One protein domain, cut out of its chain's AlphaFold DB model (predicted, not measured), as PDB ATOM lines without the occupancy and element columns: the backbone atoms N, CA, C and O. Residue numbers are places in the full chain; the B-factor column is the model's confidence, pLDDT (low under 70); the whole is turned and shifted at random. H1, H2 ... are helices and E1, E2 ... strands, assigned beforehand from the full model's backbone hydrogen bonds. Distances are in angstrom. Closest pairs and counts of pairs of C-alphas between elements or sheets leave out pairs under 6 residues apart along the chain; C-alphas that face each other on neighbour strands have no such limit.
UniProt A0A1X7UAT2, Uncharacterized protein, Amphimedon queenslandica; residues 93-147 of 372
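AT A GLANCE: This is residues 93 to 147 of the 372 residues of an uncharacterized protein of Amphimedon queenslandica (UniProt A0A1X7UAT2). Helix H1 joins two antiparallel hairpins, E2 with E3 and E4 with E5, one at each end; residues 95 to 100 stand free. The printed part has 55 residues with one named helix and five named strands, mixed in class. It is only just extended, close to loose: radius of gyration of the C-alphas 15.6 A, spans 44 by 29 by 11 A.

IN THESE COORDINATES: E1 is residues 101 to 103, beginning at C-alpha (-27.456, -42.465, 47.818); E2 108 to 111; E3 114 to 117; H1 118 to 130, 17.0 A from first to last C-alpha; E4 132 to 135; E5 143 to 146, ending at (-48.033, -39.727, 26.483).

HOW THE PARTS SIT: N 109 and O 116 of E2 and E3, 2.9 A, and N 132 and O 146 of E4 and E5, 2.8 A, are within hydrogen-bond range, as is every O i to N i+4 pair of H1. E3 and E4 are apart.

THE WHOLE: The printed part has no cut; pLDDT is under 70 at residues 93 to 97, 114 and 136 to 142.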
ATOM      1  N   VAL A  93     -23.750 -39.512  44.891       67.12
ATOM      2  CA  VAL A  93     -24.854 -38.737  44.314       67.12
ATOM      3  C   VAL A  93     -26.102 -39.012  45.140       67.12
ATOM      4  O   VAL A  93     -26.458 -40.164  45.355       67.12
ATOM      5  N   VAL A  94     -26.779 -37.964  45.607       65.31
ATOM      6  CA  VAL A  94     -28.012 -38.099  46.395       65.31
ATOM      7  C   VAL A  94     -29.195 -37.679  45.537       65.31
ATOM      8  O   VAL A  94     -29.205 -36.569  45.002       65.31
ATOM      9  N   CYS A  95     -30.205 -38.543  45.413       59.59
ATOM     10  CA  CYS A  95     -31.454 -38.160  44.762       59.59
ATOM     11  C   CYS A  95     -32.221 -37.167  45.653       59.59
ATOM     12  O   CYS A  95     -32.576 -37.521  46.776       59.59
ATOM     13  N   PRO A  96     -32.532 -35.946  45.184       44.75
ATOM     14  CA  PRO A  96     -33.204 -34.931  45.998       44.75
ATOM     15  C   PRO A  96     -34.670 -35.268  46.316       44.75
ATOM     16  O   PRO A  96     -35.241 -34.688  47.233       44.75
ATOM     17  N   SER A  97     -35.281 -36.201  45.578       53.91
ATOM     18  CA  SER A  97     -36.683 -36.590  45.772       53.91
ATOM     19  C   SER A  97     -36.839 -37.725  46.786       53.91
ATOM     20  O   SER A  97     -37.705 -37.660  47.652       53.91
ATOM     21  N   CYS A  98     -36.004 -38.767  46.701       75.00
ATOM     22  CA  CYS A  98     -36.112 -39.955  47.561       75.00
ATOM     23  C   CYS A  98     -34.962 -40.114  48.565       75.00
ATOM     24  O   CYS A  98     -34.988 -41.048  49.361       75.00
ATOM     25  N   HIS A  99     -33.967 -39.220  48.545       70.44
ATOM     26  CA  HIS A  99     -32.777 -39.224  49.411       70.44
ATOM     27  C   HIS A  99     -31.895 -40.480  49.297       70.44
ATOM     28  O   HIS A  99     -30.988 -40.677  50.103       70.44
ATOM     29  N   HIS A 100     -32.123 -41.316  48.280       75.12
ATOM     30  CA  HIS A 100     -31.292 -42.484  48.007       75.12
ATOM     31  C   HIS A 100     -29.890 -42.055  47.554       75.12
ATOM     32  O   HIS A 100     -29.747 -41.102  46.781       75.12
ATOM     33  N   ILE A 101     -28.871 -42.757  48.055       72.62
ATOM     34  CA  ILE A 101     -27.456 -42.465  47.818       72.62
ATOM     35  C   ILE A 101     -26.928 -43.457  46.785       72.62
ATOM     36  O   ILE A 101     -26.980 -44.665  47.000       72.62
ATOM     37  N   TYR A 102     -26.398 -42.936  45.687       72.81
ATOM     38  CA  TYR A 102     -25.804 -43.699  44.599       72.81
ATOM     39  C   TYR A 102     -24.294 -43.475  44.569       72.81
ATOM     40  O   TYR A 102     -23.814 -42.364  44.818       72.81
ATOM     41  N   GLN A 103     -23.547 -44.510  44.197       76.00
ATOM     42  CA  GLN A 103     -22.144 -44.355  43.831       76.00
ATOM     43  C   GLN A 103     -22.044 -43.562  42.523       76.00
ATOM     44  O   GLN A 103     -22.835 -43.761  41.596       76.00
ATOM     45  N   PHE A 104     -21.093 -42.628  42.443       73.50
ATOM     46  CA  PHE A 104     -20.990 -41.726  41.292       73.50
ATOM     47  C   PHE A 104     -20.741 -42.463  39.978       73.50
ATOM     48  O   PHE A 104     -21.210 -41.999  38.945       73.50
ATOM     49  N   ASP A 105     -20.028 -43.589  39.984       74.75
ATOM     50  CA  ASP A 105     -19.782 -44.352  38.760       74.75
ATOM     51  C   ASP A 105     -21.017 -45.121  38.274       74.75
ATOM     52  O   ASP A 105     -21.266 -45.138  37.070       74.75
ATOM     53  N   ASP A 106     -21.870 -45.583  39.189       74.50
ATOM     54  CA  ASP A 106     -23.111 -46.307  38.873       74.50
ATOM     55  C   ASP A 106     -24.206 -45.396  38.292       74.50
ATOM     56  O   ASP A 106     -25.175 -45.855  37.694       74.50
ATOM     57  N   CYS A 107     -24.062 -44.075  38.435       71.94
ATOM     58  CA  CYS A 107     -24.988 -43.104  37.851       71.94
ATOM     59  C   CYS A 107     -24.779 -42.893  36.344       71.94
ATOM     60  O   CYS A 107     -25.533 -42.127  35.734       71.94
ATOM     61  N   PHE A 108     -23.757 -43.500  35.731       76.31
ATOM     62  CA  PHE A 108     -23.416 -43.269  34.330       76.31
ATOM     63  C   PHE A 108     -23.181 -44.564  33.564       76.31
ATOM     64  O   PHE A 108     -22.540 -45.491  34.038       76.31
ATOM     65  N   GLN A 109     -23.583 -44.549  32.300       82.38
ATOM     66  CA  GLN A 109     -23.273 -45.593  31.333       82.38
ATOM     67  C   GLN A 109     -22.490 -45.010  30.158       82.38
ATOM     68  O   GLN A 109     -22.556 -43.810  29.874       82.38
ATOM     69  N   VAL A 110     -21.737 -45.852  29.456       78.31
ATOM     70  CA  VAL A 110     -21.010 -45.446  28.249       78.31
ATOM     71  C   VAL A 110     -21.816 -45.855  27.025       78.31
ATOM     72  O   VAL A 110     -21.970 -47.039  26.742       78.31
ATOM     73  N   VAL A 111     -22.300 -44.871  26.270       73.56
ATOM     74  CA  VAL A 111     -23.012 -45.085  25.002       73.56
ATOM     75  C   VAL A 111     -22.206 -44.425  23.891       73.56
ATOM     76  O   VAL A 111     -21.891 -43.237  23.971       73.56
ATOM     77  N   ALA A 112     -21.827 -45.197  22.867       74.19
ATOM     78  CA  ALA A 112     -21.015 -44.723  21.736       74.19
ATOM     79  C   ALA A 112     -19.737 -43.958  22.161       74.19
ATOM     80  O   ALA A 112     -19.396 -42.917  21.600       74.19
ATOM     81  N   GLY A 113     -19.050 -44.450  23.199       73.19
ATOM     82  CA  GLY A 113     -17.810 -43.856  23.715       73.19
ATOM     83  C   GLY A 113     -17.991 -42.593  24.567       73.19
ATOM     84  O   GLY A 113     -16.997 -41.994  24.972       73.19
ATOM     85  N   LYS A 114     -19.230 -42.179  24.868       63.62
ATOM     86  CA  LYS A 114     -19.526 -41.029  25.736       63.62
ATOM     87  C   LYS A 114     -20.191 -41.480  27.033       63.62
ATOM     88  O   LYS A 114     -21.106 -42.299  27.012       63.62
ATOM     89  N   ARG A 115     -19.742 -40.916  28.157       71.50
ATOM     90  CA  ARG A 115     -20.320 -41.143  29.488       71.50
ATOM     91  C   ARG A 115     -21.604 -40.319  29.622       71.50
ATOM     92  O   ARG A 115     -21.553 -39.095  29.522       71.50
ATOM     93  N   VAL A 116     -22.739 -40.981  29.822       75.75
ATOM     94  CA  VAL A 116     -24.071 -40.362  29.919       75.75
ATOM     95  C   VAL A 116     -24.778 -40.805  31.205       75.75
ATOM     96  O   VAL A 116     -24.562 -41.941  31.626       75.75
ATOM     97  N   PRO A 117     -25.602 -39.954  31.848       76.25
ATOM     98  CA  PRO A 117     -26.312 -40.335  33.069       76.25
ATOM     99  C   PRO A 117     -27.318 -41.456  32.789       76.25
ATOM    100  O   PRO A 117     -28.228 -41.278  31.979       76.25
ATOM    101  N   GLN A 118     -27.157 -42.608  33.436       73.69
ATOM    102  CA  GLN A 118     -27.969 -43.797  33.171       73.69
ATOM    103  C   GLN A 118     -29.457 -43.597  33.521       73.69
ATOM    104  O   GLN A 118     -30.279 -43.850  32.637       73.69
ATOM    105  N   PRO A 119     -29.832 -43.052  34.700       70.44
ATOM    106  CA  PRO A 119     -31.245 -42.876  35.056       70.44
ATOM    107  C   PRO A 119     -32.003 -41.986  34.062       70.44
ATOM    108  O   PRO A 119     -33.108 -42.306  33.639       70.44
ATOM    109  N   LEU A 120     -31.359 -40.910  33.596       70.62
ATOM    110  CA  LEU A 120     -31.943 -40.000  32.611       70.62
ATOM    111  C   LEU A 120     -32.166 -40.691  31.256       70.62
ATOM    112  O   LEU A 120     -33.176 -40.460  30.599       70.62
ATOM    113  N   VAL A 121     -31.226 -41.534  30.819       73.25
ATOM    114  CA  VAL A 121     -31.369 -42.271  29.556       73.25
ATOM    115  C   VAL A 121     -32.486 -43.309  29.649       73.25
ATOM    116  O   VAL A 121     -33.242 -43.470  28.692       73.25
ATOM    117  N   GLU A 122     -32.620 -43.996  30.783       77.25
ATOM    118  CA  GLU A 122     -33.697 -44.962  31.016       77.25
ATOM    119  C   GLU A 122     -35.073 -44.289  31.011       77.25
ATOM    120  O   GLU A 122     -35.965 -44.745  30.291       77.25
ATOM    121  N   GLU A 123     -35.227 -43.167  31.719       77.19
ATOM    122  CA  GLU A 123     -36.473 -42.389  31.749       77.19
ATOM    123  C   GLU A 123     -36.843 -41.832  30.366       77.19
ATOM    124  O   GLU A 123     -37.995 -41.935  29.936       77.19
ATOM    125  N   LEU A 124     -35.872 -41.299  29.617       77.06
ATOM    126  CA  LEU A 124     -36.109 -40.791  28.261       77.06
ATOM    127  C   LEU A 124     -36.457 -41.911  27.275       77.06
ATOM    128  O   LEU A 124     -37.354 -41.742  26.447       77.06
ATOM    129  N   ASN A 125     -35.801 -43.067  27.373       79.62
ATOM    130  CA  ASN A 125     -36.148 -44.238  26.567       79.62
ATOM    131  C   ASN A 125     -37.533 -44.779  26.936       79.62
ATOM    132  O   ASN A 125     -38.290 -45.182  26.047       79.62
ATOM    133  N   GLN A 126     -37.894 -44.775  28.223       81.81
ATOM    134  CA  GLN A 126     -39.240 -45.125  28.662       81.81
ATOM    135  C   GLN A 126     -40.258 -44.166  28.046       81.81
ATOM    136  O   GLN A 126     -41.218 -44.632  27.437       81.81
ATOM    137  N   LEU A 127     -40.025 -42.857  28.129       82.25
ATOM    138  CA  LEU A 127     -40.909 -41.838  27.571       82.25
ATOM    139  C   LEU A 127     -41.040 -41.939  26.040       82.25
ATOM    140  O   LEU A 127     -42.140 -41.770  25.513       82.25
ATOM    141  N   PHE A 128     -39.956 -42.246  25.325       80.25
ATOM    142  CA  PHE A 128     -39.949 -42.300  23.862       80.25
ATOM    143  C   PHE A 128     -40.526 -43.607  23.305       80.25
ATOM    144  O   PHE A 128     -41.431 -43.588  22.468       80.25
ATOM    145  N   PHE A 129     -40.043 -44.760  23.777       79.50
ATOM    146  CA  PHE A 129     -40.439 -46.057  23.221       79.50
ATOM    147  C   PHE A 129     -41.737 -46.585  23.841       79.50
ATOM    148  O   PHE A 129     -42.634 -47.034  23.115       79.50
ATOM    149  N   LYS A 130     -41.863 -46.521  25.173       83.25
ATOM    150  CA  LYS A 130     -42.988 -47.120  25.914       83.25
ATOM    151  C   LYS A 130     -44.126 -46.119  26.158       83.25
ATOM    152  O   LYS A 130     -45.283 -46.469  25.946       83.25
ATOM    153  N   GLY A 131     -43.795 -44.871  26.477       82.69
ATOM    154  CA  GLY A 131     -44.724 -43.838  26.936       82.69
ATOM    155  C   GLY A 131     -45.068 -43.958  28.419       82.69
ATOM    156  O   GLY A 131     -44.795 -44.976  29.059       82.69
ATOM    157  N   ILE A 132     -45.673 -42.905  28.964       85.19
ATOM    158  CA  ILE A 132     -46.187 -42.836  30.336       85.19
ATOM    159  C   ILE A 132     -47.681 -42.515  30.317       85.19
ATOM    160  O   ILE A 132     -48.148 -41.767  29.462       85.19
ATOM    161  N   TYR A 133     -48.443 -43.080  31.251       85.25
ATOM    162  CA  TYR A 133     -49.853 -42.737  31.411       85.25
ATOM    163  C   TYR A 133     -49.985 -41.533  32.336       85.25
ATOM    164  O   TYR A 133     -49.512 -41.576  33.471       85.25
ATOM    165  N   VAL A 134     -50.635 -40.481  31.849       83.50
ATOM    166  CA  VAL A 134     -50.915 -39.260  32.607       83.50
ATOM    167  C   VAL A 134     -52.423 -39.149  32.794       83.50
ATOM    168  O   VAL A 134     -53.191 -39.380  31.857       83.50
ATOM    169  N   GLU A 135     -52.855 -38.847  34.014       77.88
ATOM    170  CA  GLU A 135     -54.266 -38.614  34.318       77.88
ATOM    171  C   GLU A 135     -54.671 -37.222  33.830       77.88
ATOM    172  O   GLU A 135     -53.970 -36.239  34.065       77.88
ATOM    173  N   SER A 136     -55.766 -37.155  33.073       63.84
ATOM    174  CA  SER A 136     -56.296 -35.897  32.552       63.84
ATOM    175  C   SER A 136     -57.272 -35.271  33.544       63.84
ATOM    176  O   SER A 136     -58.314 -35.861  33.843       63.84
ATOM    177  N   ASP A 137     -57.000 -34.034  33.961       62.28
ATOM    178  CA  ASP A 137     -57.902 -33.240  34.811       62.28
ATOM    179  C   ASP A 137     -59.208 -32.837  34.096       62.28
ATOM    180  O   ASP A 137     -60.171 -32.413  34.733       62.28
ATOM    181  N   THR A 138     -59.274 -32.961  32.763       58.56
ATOM    182  CA  THR A 138     -60.396 -32.451  31.946       58.56
ATOM    183  C   THR A 138     -61.440 -33.501  31.570       58.56
ATOM    184  O   THR A 138     -62.504 -33.157  31.058       58.56
ATOM    185  N   SER A 139     -61.189 -34.780  31.849       54.34
ATOM    186  CA  SER A 139     -62.086 -35.872  31.462       54.34
ATOM    187  C   SER A 139     -62.064 -36.985  32.506       54.34
ATOM    188  O   SER A 139     -61.230 -37.872  32.397       54.34
ATOM    189  N   GLN A 140     -62.950 -36.919  33.513       57.28
ATOM    190  CA  GLN A 140     -63.339 -38.001  34.450       57.28
ATOM    191  C   GLN A 140     -62.309 -39.144  34.645       57.28
ATOM    192  O   GLN A 140     -62.615 -40.309  34.402       57.28
ATOM    193  N   GLY A 141     -61.075 -38.834  35.058       60.28
ATOM    194  CA  GLY A 141     -60.054 -39.849  35.366       60.28
ATOM    195  C   GLY A 141     -59.534 -40.666  34.172       60.28
ATOM    196  O   GLY A 141     -58.904 -41.706  34.363       60.28
ATOM    197  N   ALA A 142     -59.774 -40.228  32.933       66.12
ATOM    198  CA  ALA A 142     -59.228 -40.878  31.750       66.12
ATOM    199  C   ALA A 142     -57.696 -40.748  31.731       66.12
ATOM    200  O   ALA A 142     -57.138 -39.650  31.810       66.12
ATOM    201  N   ARG A 143     -57.014 -41.892  31.607       75.62
ATOM    202  CA  ARG A 143     -55.558 -41.978  31.471       75.62
ATOM    203  C   ARG A 143     -55.156 -41.863  30.009       75.62
ATOM    204  O   ARG A 143     -55.557 -42.686  29.187       75.62
ATOM    205  N   VAL A 144     -54.323 -40.878  29.695       81.06
ATOM    206  CA  VAL A 144     -53.791 -40.649  28.349       81.06
ATOM    207  C   VAL A 144     -52.366 -41.187  28.279       81.06
ATOM    208  O   VAL A 144     -51.542 -40.880  29.136       81.06
ATOM    209  N   LEU A 145     -52.064 -41.995  27.258       83.75
ATOM    210  CA  LEU A 145     -50.695 -42.433  26.983       83.75
ATOM    211  C   LEU A 145     -49.927 -41.300  26.296       83.75
ATOM    212  O   LEU A 145     -50.214 -40.947  25.153       83.75
ATOM    213  N   VAL A 146     -48.923 -40.771  26.981       80.50
ATOM    214  CA  VAL A 146     -48.033 -39.727  26.483       80.50
ATOM    215  C   VAL A 146     -46.692 -40.351  26.115       80.50
ATOM    216  O   VAL A 146     -46.017 -40.944  26.956       80.50
ATOM    217  N   LYS A 147     -46.291 -40.206  24.851       81.38
ATOM    218  CA  LYS A 147     -44.925 -40.483  24.387       81.38
ATOM    219  C   LYS A 147     -44.224 -39.168  24.087       81.38
ATOM    220  O   LYS A 147     -44.853 -38.240  23.583       81.38
TER     221      LYS A 147